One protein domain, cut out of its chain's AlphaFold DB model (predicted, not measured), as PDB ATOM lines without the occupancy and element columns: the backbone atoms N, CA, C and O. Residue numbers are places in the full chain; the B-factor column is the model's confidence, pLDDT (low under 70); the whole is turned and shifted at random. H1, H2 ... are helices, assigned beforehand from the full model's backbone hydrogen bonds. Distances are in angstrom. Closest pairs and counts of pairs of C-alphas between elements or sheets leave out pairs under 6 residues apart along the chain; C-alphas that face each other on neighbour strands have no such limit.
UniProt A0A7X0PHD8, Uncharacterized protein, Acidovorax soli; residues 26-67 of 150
ATOM      1  N   SER A  26     -47.331  29.365  10.488       76.06
ATOM      2  CA  SER A  26     -46.720  30.587   9.954       76.06
ATOM      3  C   SER A  26     -47.547  31.815  10.345       76.06
ATOM      4  O   SER A  26     -48.772  31.805  10.238       76.06
ATOM      5  N   VAL A  27     -46.868  32.900  10.722       82.06
ATOM      6  CA  VAL A  27     -47.467  34.236  10.917       82.06
ATOM      7  C   VAL A  27     -48.083  34.793   9.626       82.06
ATOM      8  O   VAL A  27     -48.963  35.646   9.685       82.06
ATOM      9  N   GLU A  28     -47.662  34.281   8.464       81.38
ATOM     10  CA  GLU A  28     -48.209  34.609   7.144       81.38
ATOM     11  C   GLU A  28     -48.420  33.309   6.330       81.38
ATOM     12  O   GLU A  28     -47.555  32.923   5.531       81.38
ATOM     13  N   PRO A  29     -49.535  32.581   6.527       79.94
ATOM     14  CA  PRO A  29     -49.746  31.269   5.906       79.94
ATOM     15  C   PRO A  29     -49.845  31.353   4.375       79.94
ATOM     16  O   PRO A  29     -49.154  30.608   3.688       79.94
ATOM     17  N   ALA A  30     -50.565  32.340   3.833       83.69
ATOM     18  CA  ALA A  30     -50.716  32.521   2.383       83.69
ATOM     19  C   ALA A  30     -49.382  32.793   1.656       83.69
ATOM     20  O   ALA A  30     -49.169  32.379   0.517       83.69
ATOM     21  N   LYS A  31     -48.452  33.485   2.323       86.81
ATOM     22  CA  LYS A  31     -47.116  33.766   1.787       86.81
ATOM     23  C   LYS A  31     -46.237  32.519   1.807       86.81
ATOM     24  O   LYS A  31     -45.523  32.267   0.843       86.81
ATOM     25  N   CYS A  32     -46.329  31.730   2.877       85.31
ATOM     26  CA  CYS A  32     -45.665  30.433   2.970       85.31
ATOM     27  C   CYS A  32     -46.162  29.470   1.884       85.31
ATOM     28  O   CYS A  32     -45.351  28.850   1.203       85.31
ATOM     29  N   GLU A  33     -47.475  29.398   1.661       85.38
ATOM     30  CA  GLU A  33     -48.067  28.529   0.639       85.38
ATOM     31  C   GLU A  33     -47.647  28.931  -0.774       85.38
ATOM     32  O   GLU A  33     -47.269  28.070  -1.565       85.38
ATOM     33  N   LYS A  34     -47.626  30.235  -1.080       87.19
ATOM     34  CA  LYS A  34     -47.140  30.732  -2.373       87.19
ATOM     35  C   LYS A  34     -45.674  30.368  -2.616       87.19
ATOM     36  O   LYS A  34     -45.333  29.911  -3.702       87.19
ATOM     37  N   LEU A  35     -44.821  30.543  -1.606       85.62
ATOM     38  CA  LEU A  35     -43.406  30.176  -1.693       85.62
ATOM     39  C   LEU A  35     -43.222  28.665  -1.860       85.62
ATOM     40  O   LEU A  35     -42.376  28.229  -2.632       85.62
ATOM     41  N   GLN A  36     -44.025  27.859  -1.168       83.69
ATOM     42  CA  GLN A  36     -43.958  26.406  -1.273       83.69
ATOM     43  C   GLN A  36     -44.427  25.917  -2.651       83.69
ATOM     44  O   GLN A  36     -43.757  25.078  -3.243       83.69
ATOM     45  N   ALA A  37     -45.484  26.508  -3.212       86.00
ATOM     46  CA  ALA A  37     -45.918  26.223  -4.578       86.00
ATOM     47  C   ALA A  37     -44.836  26.573  -5.617       86.00
ATOM     48  O   ALA A  37     -44.651  25.838  -6.582       86.00
ATOM     49  N   GLU A  38     -44.084  27.657  -5.408       85.38
ATOM     50  CA  GLU A  38     -42.954  28.037  -6.265       85.38
ATOM     51  C   GLU A  38     -41.770  27.058  -6.137       85.38
ATOM     52  O   GLU A  38     -41.164  26.681  -7.139       85.38
ATOM     53  N   ILE A  39     -41.484  26.575  -4.921       84.31
ATOM     54  CA  ILE A  39     -40.464  25.544  -4.654       84.31
ATOM     55  C   ILE A  39     -40.848  24.187  -5.266       84.31
ATOM     56  O   ILE A  39     -39.976  23.458  -5.750       84.31
ATOM     57  N   ASP A  40     -42.135  23.837  -5.234       83.88
ATOM     58  CA  ASP A  40     -42.659  22.573  -5.761       83.88
ATOM     59  C   ASP A  40     -42.828  22.604  -7.287       83.88
ATOM     60  O   ASP A  40     -42.694  21.568  -7.938       83.88
ATOM     61  N   ALA A  41     -43.047  23.786  -7.873       87.25
ATOM     62  CA  ALA A  41     -43.043  24.000  -9.321       87.25
ATOM     63  C   ALA A  41     -41.630  23.987  -9.936       87.25
ATOM     64  O   ALA A  41     -41.483  23.922 -11.158       87.25
ATOM     65  N   GLU A  42     -40.578  24.048  -9.116       85.38
ATOM     66  CA  GLU A  42     -39.201  24.030  -9.594       85.38
ATOM     67  C   GLU A  42     -38.798  22.640 -10.108       85.38
ATOM     68  O   GLU A  42     -38.878  21.632  -9.400       85.38
ATOM     69  N   THR A  43     -38.285  22.585 -11.340       91.94
ATOM     70  CA  THR A  43     -37.826  21.327 -11.933       91.94
ATOM     71  C   THR A  43     -36.574  20.790 -11.220       91.94
ATOM     72  O   THR A  43     -35.753  21.563 -10.711       91.94
ATOM     73  N   PRO A  44     -36.351  19.460 -11.215       90.19
ATOM     74  CA  PRO A  44     -35.128  18.872 -10.662       90.19
ATOM     75  C   PRO A  44     -33.843  19.435 -11.290       90.19
ATOM     76  O   PRO A  44     -32.822  19.558 -10.613       90.19
ATOM     77  N   GLU A  45     -33.899  19.815 -12.570       89.31
ATOM     78  CA  GLU A  45     -32.779  20.416 -13.301       89.31
ATOM     79  C   GLU A  45     -32.465  21.834 -12.810       89.31
ATOM     80  O   GLU A  45     -31.305  22.135 -12.523       89.31
ATOM     81  N   ALA A  46     -33.488  22.676 -12.625       87.06
ATOM     82  CA  ALA A  46     -33.327  24.020 -12.072       87.06
ATOM     83  C   ALA A  46     -32.772  23.974 -10.639       87.06
ATOM     84  O   ALA A  46     -31.819  24.687 -10.306       87.06
ATOM     85  N   ARG A  47     -33.270  23.034  -9.826       88.25
ATOM     86  CA  ARG A  47     -32.783  22.810  -8.461       88.25
ATOM     87  C   ARG A  47     -31.305  22.406  -8.439       88.25
ATOM     88  O   ARG A  47     -30.544  22.930  -7.624       88.25
ATOM     89  N   LYS A  48     -30.887  21.514  -9.344       90.56
ATOM     90  CA  LYS A  48     -29.487  21.081  -9.483       90.56
ATOM     91  C   LYS A  48     -28.583  22.226  -9.950       90.56
ATOM     92  O   LYS A  48     -27.492  22.387  -9.410       90.56
ATOM     93  N   ALA A  49     -29.038  23.049 -10.895       90.12
ATOM     94  CA  ALA A  49     -28.296  24.224 -11.353       90.12
ATOM     95  C   ALA A  49     -28.104  25.258 -10.230       90.12
ATOM     96  O   ALA A  49     -26.999  25.770 -10.041       90.12
ATOM     97  N   ARG A  50     -29.143  25.512  -9.421       88.31
ATOM     98  CA  ARG A  50     -29.040  26.393  -8.249       88.31
ATOM     99  C   ARG A  50     -28.082  25.842  -7.197       88.31
ATOM    100  O   ARG A  50     -27.304  26.608  -6.637       88.31
ATOM    101  N   GLN A  51     -28.113  24.534  -6.934       87.25
ATOM    102  CA  GLN A  51     -27.164  23.891  -6.019       87.25
ATOM    103  C   GLN A  51     -25.722  24.013  -6.520       87.25
ATOM    104  O   GLN A  51     -24.870  24.448  -5.755       87.25
ATOM    105  N   ALA A  52     -25.463  23.736  -7.801       90.75
ATOM    106  CA  ALA A  52     -24.132  23.891  -8.388       90.75
ATOM    107  C   ALA A  52     -23.625  25.340  -8.296       90.75
ATOM    108  O   ALA A  52     -22.468  25.568  -7.949       90.75
ATOM    109  N   LYS A  53     -24.505  26.325  -8.524       87.69
ATOM    110  CA  LYS A  53     -24.169  27.744  -8.357       87.69
ATOM    111  C   LYS A  53     -23.857  28.094  -6.898       87.69
ATOM    112  O   LYS A  53     -22.867  28.761  -6.637       87.69
ATOM    113  N   LEU A  54     -24.664  27.620  -5.946       86.25
ATOM    114  CA  LEU A  54     -24.408  27.823  -4.516       86.25
ATOM    115  C   LEU A  54     -23.106  27.150  -4.063       86.25
ATOM    116  O   LEU A  54     -22.431  27.672  -3.182       86.25
ATOM    117  N   GLU A  55     -22.741  26.006  -4.643       88.50
ATOM    118  CA  GLU A  55     -21.465  25.346  -4.365       88.50
ATOM    119  C   GLU A  55     -20.270  26.108  -4.939       88.50
ATOM    120  O   GLU A  55     -19.257  26.215  -4.248       88.50
ATOM    121  N   ASP A  56     -20.387  26.673  -6.139       83.44
ATOM    122  CA  ASP A  56     -19.361  27.535  -6.737       83.44
ATOM    123  C   ASP A  56     -19.196  28.851  -5.957       83.44
ATOM    124  O   ASP A  56     -18.082  29.221  -5.574       83.44
ATOM    125  N   ASP A  57     -20.316  29.487  -5.591       78.06
ATOM    126  CA  ASP A  57     -20.351  30.669  -4.725       78.06
ATOM    127  C   ASP A  57     -19.741  30.339  -3.346       78.06
ATOM    128  O   ASP A  57     -18.925  31.100  -2.821       78.06
ATOM    129  N   ARG A  58     -20.061  29.171  -2.759       79.25
ATOM    130  CA  ARG A  58     -19.483  28.708  -1.483       79.25
ATOM    131  C   ARG A  58     -17.996  28.406  -1.607       79.25
ATOM    132  O   ARG A  58     -17.256  28.702  -0.678       79.25
ATOM    133  N   LYS A  59     -17.539  27.815  -2.710       74.75
ATOM    134  CA  LYS A  59     -16.119  27.527  -2.952       74.75
ATOM    135  C   LYS A  59     -15.326  28.823  -3.125       74.75
ATOM    136  O   LYS A  59     -14.231  28.938  -2.577       74.75
ATOM    137  N   SER A  60     -15.921  29.817  -3.778       66.88
ATOM    138  CA  SER A  60     -15.373  31.169  -3.917       66.88
ATOM    139  C   SER A  60     -15.367  31.934  -2.587       66.88
ATOM    140  O   SER A  60     -14.373  32.572  -2.242       66.88
ATOM    141  N   ALA A  61     -16.413  31.802  -1.768       58.16
ATOM    142  CA  ALA A  61     -16.465  32.382  -0.425       58.16
ATOM    143  C   ALA A  61     -15.532  31.667   0.570       58.16
ATOM    144  O   ALA A  61     -14.927  32.314   1.418       58.16
ATOM    145  N   ALA A  62     -15.362  30.348   0.461       52.41
ATOM    146  CA  ALA A  62     -14.425  29.576   1.276       52.41
ATOM    147  C   ALA A  62     -12.964  29.893   0.920       52.41
ATOM    148  O   ALA A  62     -12.113  29.917   1.808       52.41
ATOM    149  N   ALA A  63     -12.678  30.213  -0.348       51.84
ATOM    150  CA  ALA A  63     -11.387  30.765  -0.753       51.84
ATOM    151  C   ALA A  63     -11.132  32.157  -0.139       51.84
ATOM    152  O   ALA A  63      -9.997  32.459   0.221       51.84
ATOM    153  N   ALA A  64     -12.175  32.971   0.071       47.00
ATOM    154  CA  ALA A  64     -12.072  34.250   0.781       47.00
ATOM    155  C   ALA A  64     -12.031  34.105   2.321       47.00
ATOM    156  O   ALA A  64     -11.431  34.931   3.002       47.00
ATOM    157  N   ALA A  65     -12.629  33.048   2.880       48.38
ATOM    158  CA  ALA A  65     -12.702  32.811   4.326       48.38
ATOM    159  C   ALA A  65     -11.465  32.106   4.915       48.38
ATOM    160  O   ALA A  65     -11.325  32.057   6.135       48.38
ATOM    161  N   ASN A  66     -10.560  31.582   4.079       52.19
ATOM    162  CA  ASN A  66      -9.303  30.959   4.521       52.19
ATOM    163  C   ASN A  66      -8.087  31.904   4.444       52.19
ATOM    164  O   ASN A  66      -6.941  31.474   4.574       52.19
ATOM    165  N   ALA A  67      -8.328  33.202   4.246       42.19
ATOM    166  CA  ALA A  67      -7.329  34.242   4.433       42.19
ATOM    167  C   ALA A  67      -7.394  34.762   5.880       42.19
ATOM    168  O   ALA A  67      -8.116  35.707   6.191       42.19
TER     169      ALA A  67
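What this domain is: This is residues 26 to 67 of the 150 residues of an uncharacterized protein of Acidovorax soli (UniProt A0A7X0PHD8). What shape does the backbone make? A flat, open V: H1 is the shorter arm, H2 the longer, with residues 41 to 43 at the corner. What is it built of? The printed part has 42 residues, with two named helices, H1 then H2, and no named strand; the class is all helix. How spread out is it? It is extended, with a radius of gyration of the C-alphas of 15.2 A and spans of 43 by 28 by 7 A.

Where its parts are: Where is H1? It holds residues 29 to 40, 16.2 A long, from C-alpha 29 at (-49.746, 31.269, 5.906). Where is H2? It holds residues 44 to 65, 30.4 A long, ending at C-alpha 65 at (-12.702, 32.811, 4.326).

How they stand to each other: Do H1 and H2 touch? They are apart, though a tight link of 3 residues joins them. Are their backbones well formed? In H1 and H2 every O i to N i+4 pair is within hydrogen-bond range.

The domain as a whole: How far does it reach? The two C-alphas farthest apart, of Ala 30 and Ala 67, are 43.5 A apart. Is it continuous and confident? The printed part has no cut; pLDDT is under 70 at residues 60 to 67.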